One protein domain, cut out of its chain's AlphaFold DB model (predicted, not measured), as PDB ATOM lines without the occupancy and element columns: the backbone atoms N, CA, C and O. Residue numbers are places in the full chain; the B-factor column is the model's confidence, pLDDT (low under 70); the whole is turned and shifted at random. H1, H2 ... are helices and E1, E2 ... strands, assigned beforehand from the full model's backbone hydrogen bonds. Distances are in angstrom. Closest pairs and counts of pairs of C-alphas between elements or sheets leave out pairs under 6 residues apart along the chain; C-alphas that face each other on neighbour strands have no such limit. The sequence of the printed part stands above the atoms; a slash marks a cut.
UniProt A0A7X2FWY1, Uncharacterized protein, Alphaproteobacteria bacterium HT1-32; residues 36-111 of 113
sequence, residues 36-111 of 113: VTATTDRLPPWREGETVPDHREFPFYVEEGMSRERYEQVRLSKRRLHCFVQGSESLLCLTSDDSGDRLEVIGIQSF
ATOM      1  N   VAL A  36     199.486 232.055 232.753       65.12
ATOM      2  CA  VAL A  36     199.697 233.081 233.774       65.12
ATOM      3  C   VAL A  36     198.336 233.305 234.411       65.12
ATOM      4  O   VAL A  36     197.475 233.998 233.866       65.12
ATOM      5  N   THR A  37     198.101 232.638 235.540       68.94
ATOM      6  CA  THR A  37     196.861 232.803 236.284       68.94
ATOM      7  C   THR A  37     196.996 234.014 237.180       68.94
ATOM      8  O   THR A  37     197.797 234.029 238.116       68.94
ATOM      9  N   ALA A  38     196.178 235.014 236.907       82.19
ATOM     10  CA  ALA A  38     196.084 236.218 237.704       82.19
ATOM     11  C   ALA A  38     194.612 236.543 237.959       82.19
ATOM     12  O   ALA A  38     193.707 235.761 237.653       82.19
ATOM     13  N   THR A  39     194.373 237.705 238.538       92.19
ATOM     14  CA  THR A  39     193.055 238.324 238.581       92.19
ATOM     15  C   THR A  39     193.028 239.509 237.623       92.19
ATOM     16  O   THR A  39     194.064 240.128 237.367       92.19
ATOM     17  N   THR A  40     191.859 239.819 237.065       93.94
ATOM     18  CA  THR A  40     191.706 240.852 236.027       93.94
ATOM     19  C   THR A  40     192.169 242.244 236.466       93.94
ATOM     20  O   THR A  40     192.522 243.048 235.612       93.94
ATOM     21  N   ASP A  41     192.289 242.529 237.767       93.31
ATOM     22  CA  ASP A  41     192.820 243.799 238.285       93.31
ATOM     23  C   ASP A  41     194.327 243.987 238.053       93.31
ATOM     24  O   ASP A  41     194.849 245.081 238.276       93.31
ATOM     25  N   ARG A  42     195.022 242.944 237.583       91.19
ATOM     26  CA  ARG A  42     196.423 243.010 237.148       91.19
ATOM     27  C   ARG A  42     196.606 243.542 235.731       91.19
ATOM     28  O   ARG A  42     197.727 243.923 235.402       91.19
ATOM     29  N   LEU A  43     195.547 243.584 234.922       92.19
ATOM     30  CA  LEU A  43     195.600 244.191 233.594       92.19
ATOM     31  C   LEU A  43     195.885 245.704 233.704       92.19
ATOM     32  O   LEU A  43     195.495 246.329 234.700       92.19
ATOM     33  N   PRO A  44     196.564 246.313 232.714       93.50
ATOM     34  CA  PRO A  44     196.865 247.742 232.736       93.50
ATOM     35  C   PRO A  44     195.581 248.585 232.714       93.50
ATOM     36  O   PRO A  44     194.602 248.197 232.082       93.50
ATOM     37  N   PRO A  45     195.527 249.735 233.403       95.12
ATOM     38  CA  PRO A  45     194.370 250.620 233.316       95.12
ATOM     39  C   PRO A  45     194.257 251.236 231.916       95.12
ATOM     40  O   PRO A  45     195.270 251.595 231.329       95.12
ATOM     41  N   TRP A  46     193.041 251.426 231.415       95.62
ATOM     42  CA  TRP A  46     192.743 252.200 230.210       95.62
ATOM     43  C   TRP A  46     192.077 253.513 230.610       95.62
ATOM     44  O   TRP A  46     190.871 253.579 230.883       95.62
ATOM     45  N   ARG A  47     192.886 254.575 230.722       94.19
ATOM     46  CA  ARG A  47     192.408 255.853 231.259       94.19
ATOM     47  C   ARG A  47     191.534 256.578 230.243       94.19
ATOM     48  O   ARG A  47     191.567 256.332 229.040       94.19
ATOM     49  N   GLU A  48     190.702 257.478 230.752       94.38
ATOM     50  CA  GLU A  48     189.851 258.313 229.910       94.38
ATOM     51  C   GLU A  48     190.696 259.174 228.960       94.38
ATOM     52  O   GLU A  48     191.682 259.785 229.369       94.38
ATOM     53  N   GLY A  49     190.306 259.207 227.684       92.06
ATOM     54  CA  GLY A  49     191.021 259.930 226.631       92.06
ATOM     55  C   GLY A  49     192.200 259.175 226.008       92.06
ATOM     56  O   GLY A  49     192.701 259.617 224.977       92.06
ATOM     57  N   GLU A  50     192.621 258.038 226.568       92.06
ATOM     58  CA  GLU A  50     193.629 257.170 225.949       92.06
ATOM     59  C   GLU A  50     192.986 256.267 224.889       92.06
ATOM     60  O   GLU A  50     191.831 255.851 225.006       92.06
ATOM     61  N   THR A  51     193.735 255.936 223.837       89.19
ATOM     62  CA  THR A  51     193.257 255.058 222.755       89.19
ATOM     63  C   THR A  51     193.389 253.573 223.079       89.19
ATOM     64  O   THR A  51     192.777 252.755 222.404       89.19
ATOM     65  N   VAL A  52     194.202 253.233 224.078       89.88
ATOM     66  CA  VAL A  52     194.606 251.877 224.472       89.88
ATOM     67  C   VAL A  52     194.995 251.879 225.960       89.88
ATOM     68  O   VAL A  52     195.289 252.957 226.486       89.88
ATOM     69  N   PRO A  53     195.003 250.721 226.651       92.69
ATOM     70  CA  PRO A  53     195.496 250.614 228.023       92.69
ATOM     71  C   PRO A  53     196.943 251.084 228.191       92.69
ATOM     72  O   PRO A  53     197.723 251.060 227.246       92.69
ATOM     73  N   ASP A  54     197.313 251.454 229.416       87.00
ATOM     74  CA  ASP A  54     198.648 251.931 229.774       87.00
ATOM     75  C   ASP A  54     199.743 250.962 229.289       87.00
ATOM     76  O   ASP A  54     199.816 249.798 229.700       87.00
ATOM     77  N   HIS A  55     200.598 251.461 228.398       76.62
ATOM     78  CA  HIS A  55     201.674 250.702 227.781       76.62
ATOM     79  C   HIS A  55     202.910 250.725 228.683       76.62
ATOM     80  O   HIS A  55     203.600 251.737 228.804       76.62
ATOM     81  N   ARG A  56     203.211 249.581 229.307       74.19
ATOM     82  CA  ARG A  56     204.505 249.337 229.965       74.19
ATOM     83  C   ARG A  56     205.520 248.780 228.960       74.19
ATOM     84  O   ARG A  56     205.286 248.812 227.757       74.19
ATOM     85  N   GLU A  57     206.634 248.253 229.465       81.00
ATOM     86  CA  GLU A  57     207.688 247.594 228.676       81.00
ATOM     87  C   GLU A  57     207.142 246.516 227.724       81.00
ATOM     88  O   GLU A  57     207.625 246.401 226.602       81.00
ATOM     89  N   PHE A  58     206.078 245.806 228.124       85.44
ATOM     90  CA  PHE A  58     205.357 244.874 227.262       85.44
ATOM     91  C   PHE A  58     203.887 245.289 227.101       85.44
ATOM     92  O   PHE A  58     203.151 245.319 228.095       85.44
ATOM     93  N   PRO A  59     203.445 245.619 225.875       88.50
ATOM     94  CA  PRO A  59     202.107 246.136 225.618       88.50
ATOM     95  C   PRO A  59     201.009 245.081 225.805       88.50
ATOM     96  O   PRO A  59     201.214 243.893 225.547       88.50
ATOM     97  N   PHE A  60     199.827 245.549 226.214       92.38
ATOM     98  CA  PHE A  60     198.588 244.774 226.190       92.38
ATOM     99  C   PHE A  60     197.669 245.323 225.097       92.38
ATOM    100  O   PHE A  60     197.271 246.487 225.142       92.38
ATOM    101  N   TYR A  61     197.321 244.486 224.127       93.12
ATOM    102  CA  TYR A  61     196.419 244.819 223.030       93.12
ATOM    103  C   TYR A  61     195.031 244.281 223.348       93.12
ATOM    104  O   TYR A  61     194.852 243.074 223.455       93.12
ATOM    105  N   VAL A  62     194.056 245.167 223.522       95.50
ATOM    106  CA  VAL A  62     192.680 244.766 223.842       95.50
ATOM    107  C   VAL A  62     192.030 244.086 222.634       95.50
ATOM    108  O   VAL A  62     192.315 244.451 221.494       95.50
ATOM    109  N   GLU A  63     191.158 243.115 222.899       95.75
ATOM    110  CA  GLU A  63     190.346 242.434 221.888       95.75
ATOM    111  C   GLU A  63     189.574 243.415 220.994       95.75
ATOM    112  O   GLU A  63     189.059 244.444 221.449       95.75
ATOM    113  N   GLU A  64     189.459 243.075 219.710       93.50
ATOM    114  CA  GLU A  64     188.736 243.895 218.744       93.50
ATOM    115  C   GLU A  64     187.265 244.077 219.158       93.50
ATOM    116  O   GLU A  64     186.559 243.138 219.525       93.50
ATOM    117  N   GLY A  65     186.781 245.319 219.106       92.44
ATOM    118  CA  GLY A  65     185.404 245.656 219.477       92.44
ATOM    119  C   GLY A  65     185.151 245.774 220.985       92.44
ATOM    120  O   GLY A  65     184.054 246.180 221.377       92.44
ATOM    121  N   MET A  66     186.141 245.502 221.841       94.62
ATOM    122  CA  MET A  66     186.024 245.768 223.274       94.62
ATOM    123  C   MET A  66     186.100 247.272 223.556       94.62
ATOM    124  O   MET A  66     187.075 247.946 223.224       94.62
ATOM    125  N   SER A  67     185.070 247.809 224.214       95.38
ATOM    126  CA  SER A  67     185.084 249.203 224.655       95.38
ATOM    127  C   SER A  67     185.908 249.373 225.931       95.38
ATOM    128  O   SER A  67     186.008 248.460 226.756       95.38
ATOM    129  N   ARG A  68     186.429 250.586 226.142       96.00
ATOM    130  CA  ARG A  68     187.110 250.970 227.385       96.00
ATOM    131  C   ARG A  68     186.235 250.733 228.614       96.00
ATOM    132  O   ARG A  68     186.727 250.274 229.638       96.00
ATOM    133  N   GLU A  69     184.939 251.022 228.521       96.12
ATOM    134  CA  GLU A  69     183.985 250.835 229.618       96.12
ATOM    135  C   GLU A  69     183.860 249.356 229.996       96.12
ATOM    136  O   GLU A  69     183.941 249.022 231.180       96.12
ATOM    137  N   ARG A  70     183.716 248.465 229.004       95.69
ATOM    138  CA  ARG A  70     183.660 247.017 229.247       95.69
ATOM    139  C   ARG A  70     184.981 246.507 229.813       95.69
ATOM    140  O   ARG A  70     184.971 245.789 230.813       95.69
ATOM    141  N   TYR A  71     186.096 246.910 229.211       96.19
ATOM    142  CA  TYR A  71     187.434 246.550 229.662       96.19
ATOM    143  C   TYR A  71     187.658 246.935 231.130       96.19
ATOM    144  O   TYR A  71     188.017 246.089 231.947       96.19
ATOM    145  N   GLU A  72     187.376 248.188 231.503       96.75
ATOM    146  CA  GLU A  72     187.539 248.665 232.879       96.75
ATOM    147  C   GLU A  72     186.573 247.978 233.856       96.75
ATOM    148  O   GLU A  72     186.972 247.643 234.974       96.75
ATOM    149  N   GLN A  73     185.330 247.690 233.444       96.00
ATOM    150  CA  GLN A  73     184.392 246.900 234.250       96.00
ATOM    151  C   GLN A  73     184.964 245.506 234.553       96.00
ATOM    152  O   GLN A  73     184.950 245.063 235.706       96.00
ATOM    153  N   VAL A  74     185.489 244.817 233.536       95.62
ATOM    154  CA  VAL A  74     186.106 243.493 233.690       95.62
ATOM    155  C   VAL A  74     187.367 243.582 234.548       95.62
ATOM    156  O   VAL A  74     187.509 242.808 235.501       95.62
ATOM    157  N   ARG A  75     188.254 244.546 234.286       95.19
ATOM    158  CA  ARG A  75     189.491 244.779 235.044       95.19
ATOM    159  C   ARG A  75     189.214 244.949 236.536       95.19
ATOM    160  O   ARG A  75     189.840 244.305 237.371       95.19
ATOM    161  N   LEU A  76     188.224 245.763 236.892       95.62
ATOM    162  CA  LEU A  76     187.885 246.045 238.288       95.62
ATOM    163  C   LEU A  76     187.122 244.906 238.986       95.62
ATOM    164  O   LEU A  76     187.035 244.899 240.214       95.62
ATOM    165  N   SER A  77     186.604 243.928 238.237       94.50
ATOM    166  CA  SER A  77     185.813 242.816 238.784       94.50
ATOM    167  C   SER A  77     186.629 241.713 239.472       94.50
ATOM    168  O   SER A  77     186.044 240.861 240.137       94.50
ATOM    169  N   LYS A  78     187.966 241.727 239.345       92.62
ATOM    170  CA  LYS A  78     188.891 240.745 239.952       92.62
ATOM    171  C   LYS A  78     188.569 239.284 239.608       92.62
ATOM    172  O   LYS A  78     188.811 238.382 240.412       92.62
ATOM    173  N   ARG A  79     188.023 239.042 238.415       92.50
ATOM    174  CA  ARG A  79     187.774 237.688 237.905       92.50
ATOM    175  C   ARG A  79     189.084 236.974 237.630       92.50
ATOM    176  O   ARG A  79     190.133 237.605 237.513       92.50
ATOM    177  N   ARG A  80     189.023 235.650 237.524       91.69
ATOM    178  CA  ARG A  80     190.192 234.847 237.176       91.69
ATOM    179  C   ARG A  80     190.589 235.112 235.726       91.69
ATOM    180  O   ARG A  80     189.781 234.933 234.823       91.69
ATOM    181  N   LEU A  81     191.838 235.512 235.536       91.44
ATOM    182  CA  LEU A  81     192.453 235.747 234.240       91.44
ATOM    183  C   LEU A  81     193.319 234.539 233.880       91.44
ATOM    184  O   LEU A  81     194.132 234.093 234.695       91.44
ATOM    185  N   HIS A  82     193.143 234.033 232.666       90.69
ATOM    186  CA  HIS A  82     193.920 232.945 232.092       90.69
ATOM    187  C   HIS A  82     194.583 233.434 230.808       90.69
ATOM    188  O   HIS A  82     193.881 233.765 229.859       90.69
ATOM    189  N   CYS A  83     195.913 233.482 230.779       88.62
ATOM    190  CA  CYS A  83     196.669 233.928 229.611       88.62
ATOM    191  C   CYS A  83     197.514 232.784 229.049       88.62
ATOM    192  O   CYS A  83     198.366 232.285 229.770       88.62
ATOM    193  N   PHE A  84     197.293 232.381 227.799       86.62
ATOM    194  CA  PHE A  84     197.962 231.243 227.154       86.62
ATOM    195  C   PHE A  84     198.890 231.713 226.045       86.62
ATOM    196  O   PHE A  84     198.531 232.626 225.313       86.62
ATOM    197  N   VAL A  85     200.036 231.060 225.871       84.62
ATOM    198  CA  VAL A  85     200.960 231.346 224.766       84.62
ATOM    199  C   VAL A  85     200.245 231.245 223.420       84.62
ATOM    200  O   VAL A  85     199.625 230.239 223.105       84.62
ATOM    201  N   GLN A  86     200.371 232.288 222.610       81.88
ATOM    202  CA  GLN A  86     199.949 232.348 221.222       81.88
ATOM    203  C   GLN A  86     201.140 232.846 220.396       81.88
ATOM    204  O   GLN A  86     201.541 234.002 220.511       81.88
ATOM    205  N   GLY A  87     201.696 231.980 219.547       81.00
ATOM    206  CA  GLY A  87     202.924 232.280 218.802       81.00
ATOM    207  C   GLY A  87     204.173 232.223 219.687       81.00
ATOM    208  O   GLY A  87     204.216 231.462 220.656       81.00
ATOM    209  N   SER A  88     205.192 233.013 219.344       79.56
ATOM    210  CA  SER A  88     206.484 233.018 220.040       79.56
ATOM    211  C   SER A  88     206.600 234.058 221.165       79.56
ATOM    212  O   SER A  88     207.358 233.835 222.098       79.56
ATOM    213  N   GLU A  89     205.852 235.169 221.107       85.81
ATOM    214  CA  GLU A  89     206.066 236.352 221.974       85.81
ATOM    215  C   GLU A  89     204.756 236.988 222.479       85.81
ATOM    216  O   GLU A  89     204.656 238.199 222.706       85.81
ATOM    217  N   SER A  90     203.676 236.214 222.574       88.69
ATOM    218  CA  SER A  90     202.360 236.740 222.952       88.69
ATOM    219  C   SER A  90     201.540 235.754 223.773       88.69
ATOM    220  O   SER A  90     201.639 234.544 223.595       88.69
ATOM    221  N   LEU A  91     200.715 236.274 224.682       89.44
ATOM    222  CA  LEU A  91     199.747 235.516 225.462       89.44
ATOM    223  C   LEU A  91     198.327 235.978 225.125       89.44
ATOM    224  O   LEU A  91     198.014 237.150 225.313       89.44
ATOM    225  N   LEU A  92     197.448 235.068 224.716       92.12
ATOM    226  CA  LEU A  92     196.009 235.300 224.619       92.12
ATOM    227  C   LEU A  92     195.375 235.245 226.010       92.12
ATOM    228  O   LEU A  92     195.395 234.196 226.654       92.12
ATOM    229  N   CYS A  93     194.778 236.344 226.459       93.19
ATOM    230  CA  CYS A  93     194.195 236.486 227.786       93.19
ATOM    231  C   CYS A  93     192.663 236.414 227.764       93.19
ATOM    232  O   CYS A  93     191.983 237.165 227.064       93.19
ATOM    233  N   LEU A  94     192.127 235.524 228.596       94.25
ATOM    234  CA  LEU A  94     190.718 235.163 228.696       94.25
ATOM    235  C   LEU A  94     190.243 235.279 230.149       94.25
ATOM    236  O   LEU A  94     190.990 234.998 231.089       94.25
ATOM    237  N   THR A  95     188.976 235.615 230.346       95.06
ATOM    238  CA  THR A  95     188.293 235.538 231.649       95.06
ATOM    239  C   THR A  95     186.898 234.964 231.459       95.06
ATOM    240  O   THR A  95     186.399 234.894 230.343       95.06
ATOM    241  N   SER A  96     186.238 234.563 232.540       93.56
ATOM    242  CA  SER A  96     184.809 234.272 232.477       93.56
ATOM    243  C   SER A  96     183.990 235.545 232.220       93.56
ATOM    244  O   SER A  96     184.286 236.611 232.784       93.56
ATOM    245  N   ASP A  97     182.932 235.417 231.425       91.75
ATOM    246  CA  ASP A  97     181.926 236.461 231.242       91.75
ATOM    247  C   ASP A  97     181.127 236.715 232.541       91.75
ATOM    248  O   ASP A  97     181.435 236.183 233.612       91.75
ATOM    249  N   ASP A  98     180.115 237.583 232.474       89.00
ATOM    250  CA  ASP A  98     179.328 237.975 233.654       89.00
ATOM    251  C   ASP A  98     178.483 236.819 234.214       89.00
ATOM    252  O   ASP A  98     178.153 236.832 235.400       89.00
ATOM    253  N   SER A  99     178.148 235.826 233.381       89.81
ATOM    254  CA  SER A  99     177.403 234.630 233.789       89.81
ATOM    255  C   SER A  99     178.294 233.583 234.457       89.81
ATOM    256  O   SER A  99     177.823 232.821 235.295       89.81
ATOM    257  N   GLY A 100     179.586 233.567 234.114       87.12
ATOM    258  CA  GLY A 100     180.523 232.526 234.524       87.12
ATOM    259  C   GLY A 100     180.549 231.315 233.586       87.12
ATOM    260  O   GLY A 100     181.450 230.488 233.710       87.12
ATOM    261  N   ASP A 101     179.614 231.223 232.636       89.38
ATOM    262  CA  ASP A 101     179.422 230.037 231.793       89.38
ATOM    263  C   ASP A 101     180.245 230.072 230.498       89.38
ATOM    264  O   ASP A 101     180.400 229.051 229.821       89.38
ATOM    265  N   ARG A 102     180.772 231.243 230.119       92.25
ATOM    266  CA  ARG A 102     181.536 231.424 228.877       92.25
ATOM    267  C   ARG A 102     182.854 232.129 229.135       92.25
ATOM    268  O   ARG A 102     182.975 232.929 230.057       92.25
ATOM    269  N   LEU A 103     183.828 231.849 228.274       92.31
ATOM    270  CA  LEU A 103     185.067 232.613 228.212       92.31
ATOM    271  C   LEU A 103     184.881 233.830 227.300       92.31
ATOM    272  O   LEU A 103     184.352 233.715 226.194       92.31
ATOM    273  N   GLU A 104     185.327 234.978 227.785       94.44
ATOM    274  CA  GLU A 104     185.440 236.251 227.084       94.44
ATOM    275  C   GLU A 104     186.926 236.511 226.809       94.44
ATOM    276  O   GLU A 104     187.760 236.420 227.719       94.44
ATOM    277  N   VAL A 105     187.256 236.813 225.552       95.31
ATOM    278  CA  VAL A 105     188.604 237.241 225.167       95.31
ATOM    279  C   VAL A 105     188.788 238.691 225.588       95.31
ATOM    280  O   VAL A 105     187.961 239.536 225.262       95.31
ATOM    281  N   ILE A 106     189.856 238.971 226.334       95.62
ATOM    282  CA  ILE A 106     190.171 240.328 226.794       95.62
ATOM    283  C   ILE A 106     191.215 240.988 225.906       95.62
ATOM    284  O   ILE A 106     191.169 242.199 225.694       95.62
ATOM    285  N   GLY A 107     192.155 240.204 225.387       94.81
ATOM    286  CA  GLY A 107     193.195 240.708 224.506       94.81
ATOM    287  C   GLY A 107     194.459 239.868 224.544       94.81
ATOM    288  O   GLY A 107     194.452 238.724 225.001       94.81
ATOM    289  N   ILE A 108     195.551 240.461 224.078       93.75
ATOM    290  CA  ILE A 108     196.856 239.831 223.917       93.75
ATOM    291  C   ILE A 108     197.910 240.608 224.711       93.75
ATOM    292  O   ILE A 108     198.064 241.814 224.538       93.75
ATOM    293  N   GLN A 109     198.668 239.912 225.557       91.12
ATOM    294  CA  GLN A 109     199.823 240.450 226.276       91.12
ATOM    295  C   GLN A 109     201.109 240.023 225.571       91.12
ATOM    296  O   GLN A 109     201.382 238.828 225.478       91.12
ATOM    297  N   SER A 110     201.939 240.966 225.134       88.69
ATOM    298  CA  SER A 110     203.287 240.627 224.658       88.69
ATOM    299  C   SER A 110     204.204 240.232 225.820       88.69
ATOM    300  O   SER A 110     203.986 240.649 226.959       88.69
ATOM    301  N   PHE A 111     205.245 239.453 225.548       82.94
ATOM    302  CA  PHE A 111     206.308 239.117 226.502       82.94
ATOM    303  C   PHE A 111     207.640 238.946 225.743       82.94
ATOM    304  O   PHE A 111     207.604 238.851 224.517       82.94
TER     305      PHE A 111
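This is residues 36 to 111 of the 113 residues of an uncharacterized protein of Alphaproteobacteria bacterium HT1-32 (UniProt A0A7X2FWY1). A strongly twisted, curled sheet of five strands has helix H1 across one face, and a long loop, residues 40 to 59, joins its two edges. The printed part has 76 residues, with E1 E2 H1 E3 E4 E5 along the chain; the sheet's order is E1 E3 E4 E5 E2, antiparallel throughout. The class is mixed, with under half of the residues in named elements; the whole is compact, radius of gyration of the C-alphas 11.6 A, spans 32 by 31 by 20 A.

E5, residues 103 to 110, measures 20.2 A and ends at C-alpha 110 (203.287, 240.627, 224.658). E4 is residues 90 to 96, 20.1 A; E3 80 to 85, 16.8 A; E2 60 to 62; H1 68 to 76, 12.0 A. E1, residues 36 to 39, begins at C-alpha 36 (199.697, 233.081, 233.774).

E3 E4 E5 form a meander, each strand the antiparallel neighbour of the one before; N 82 and O 94 are 2.8 A apart, N 91 and O 109 2.8 A. At the edges, N 38 and O 81 of E1 and E3 are 3.2 A apart, N 61 and O 108 of E2 and E5 2.8 A. H1 is on the sheet at a height of 9.6 A, only just over E5 with 3 C-alphas, and runs across it at 82 degrees on the local plane; Tyr 71 and Ile 106 have their closest C-alphas, 7.4 A. In H1 every O i to N i+4 pair is within hydrogen-bond range.

The farthest C-alphas, Glu 57 and Asp 101, are 33.4 A apart. The printed part has no cut; E1 to E2 is a long link. Residues 36 to 37 have pLDDT under 70.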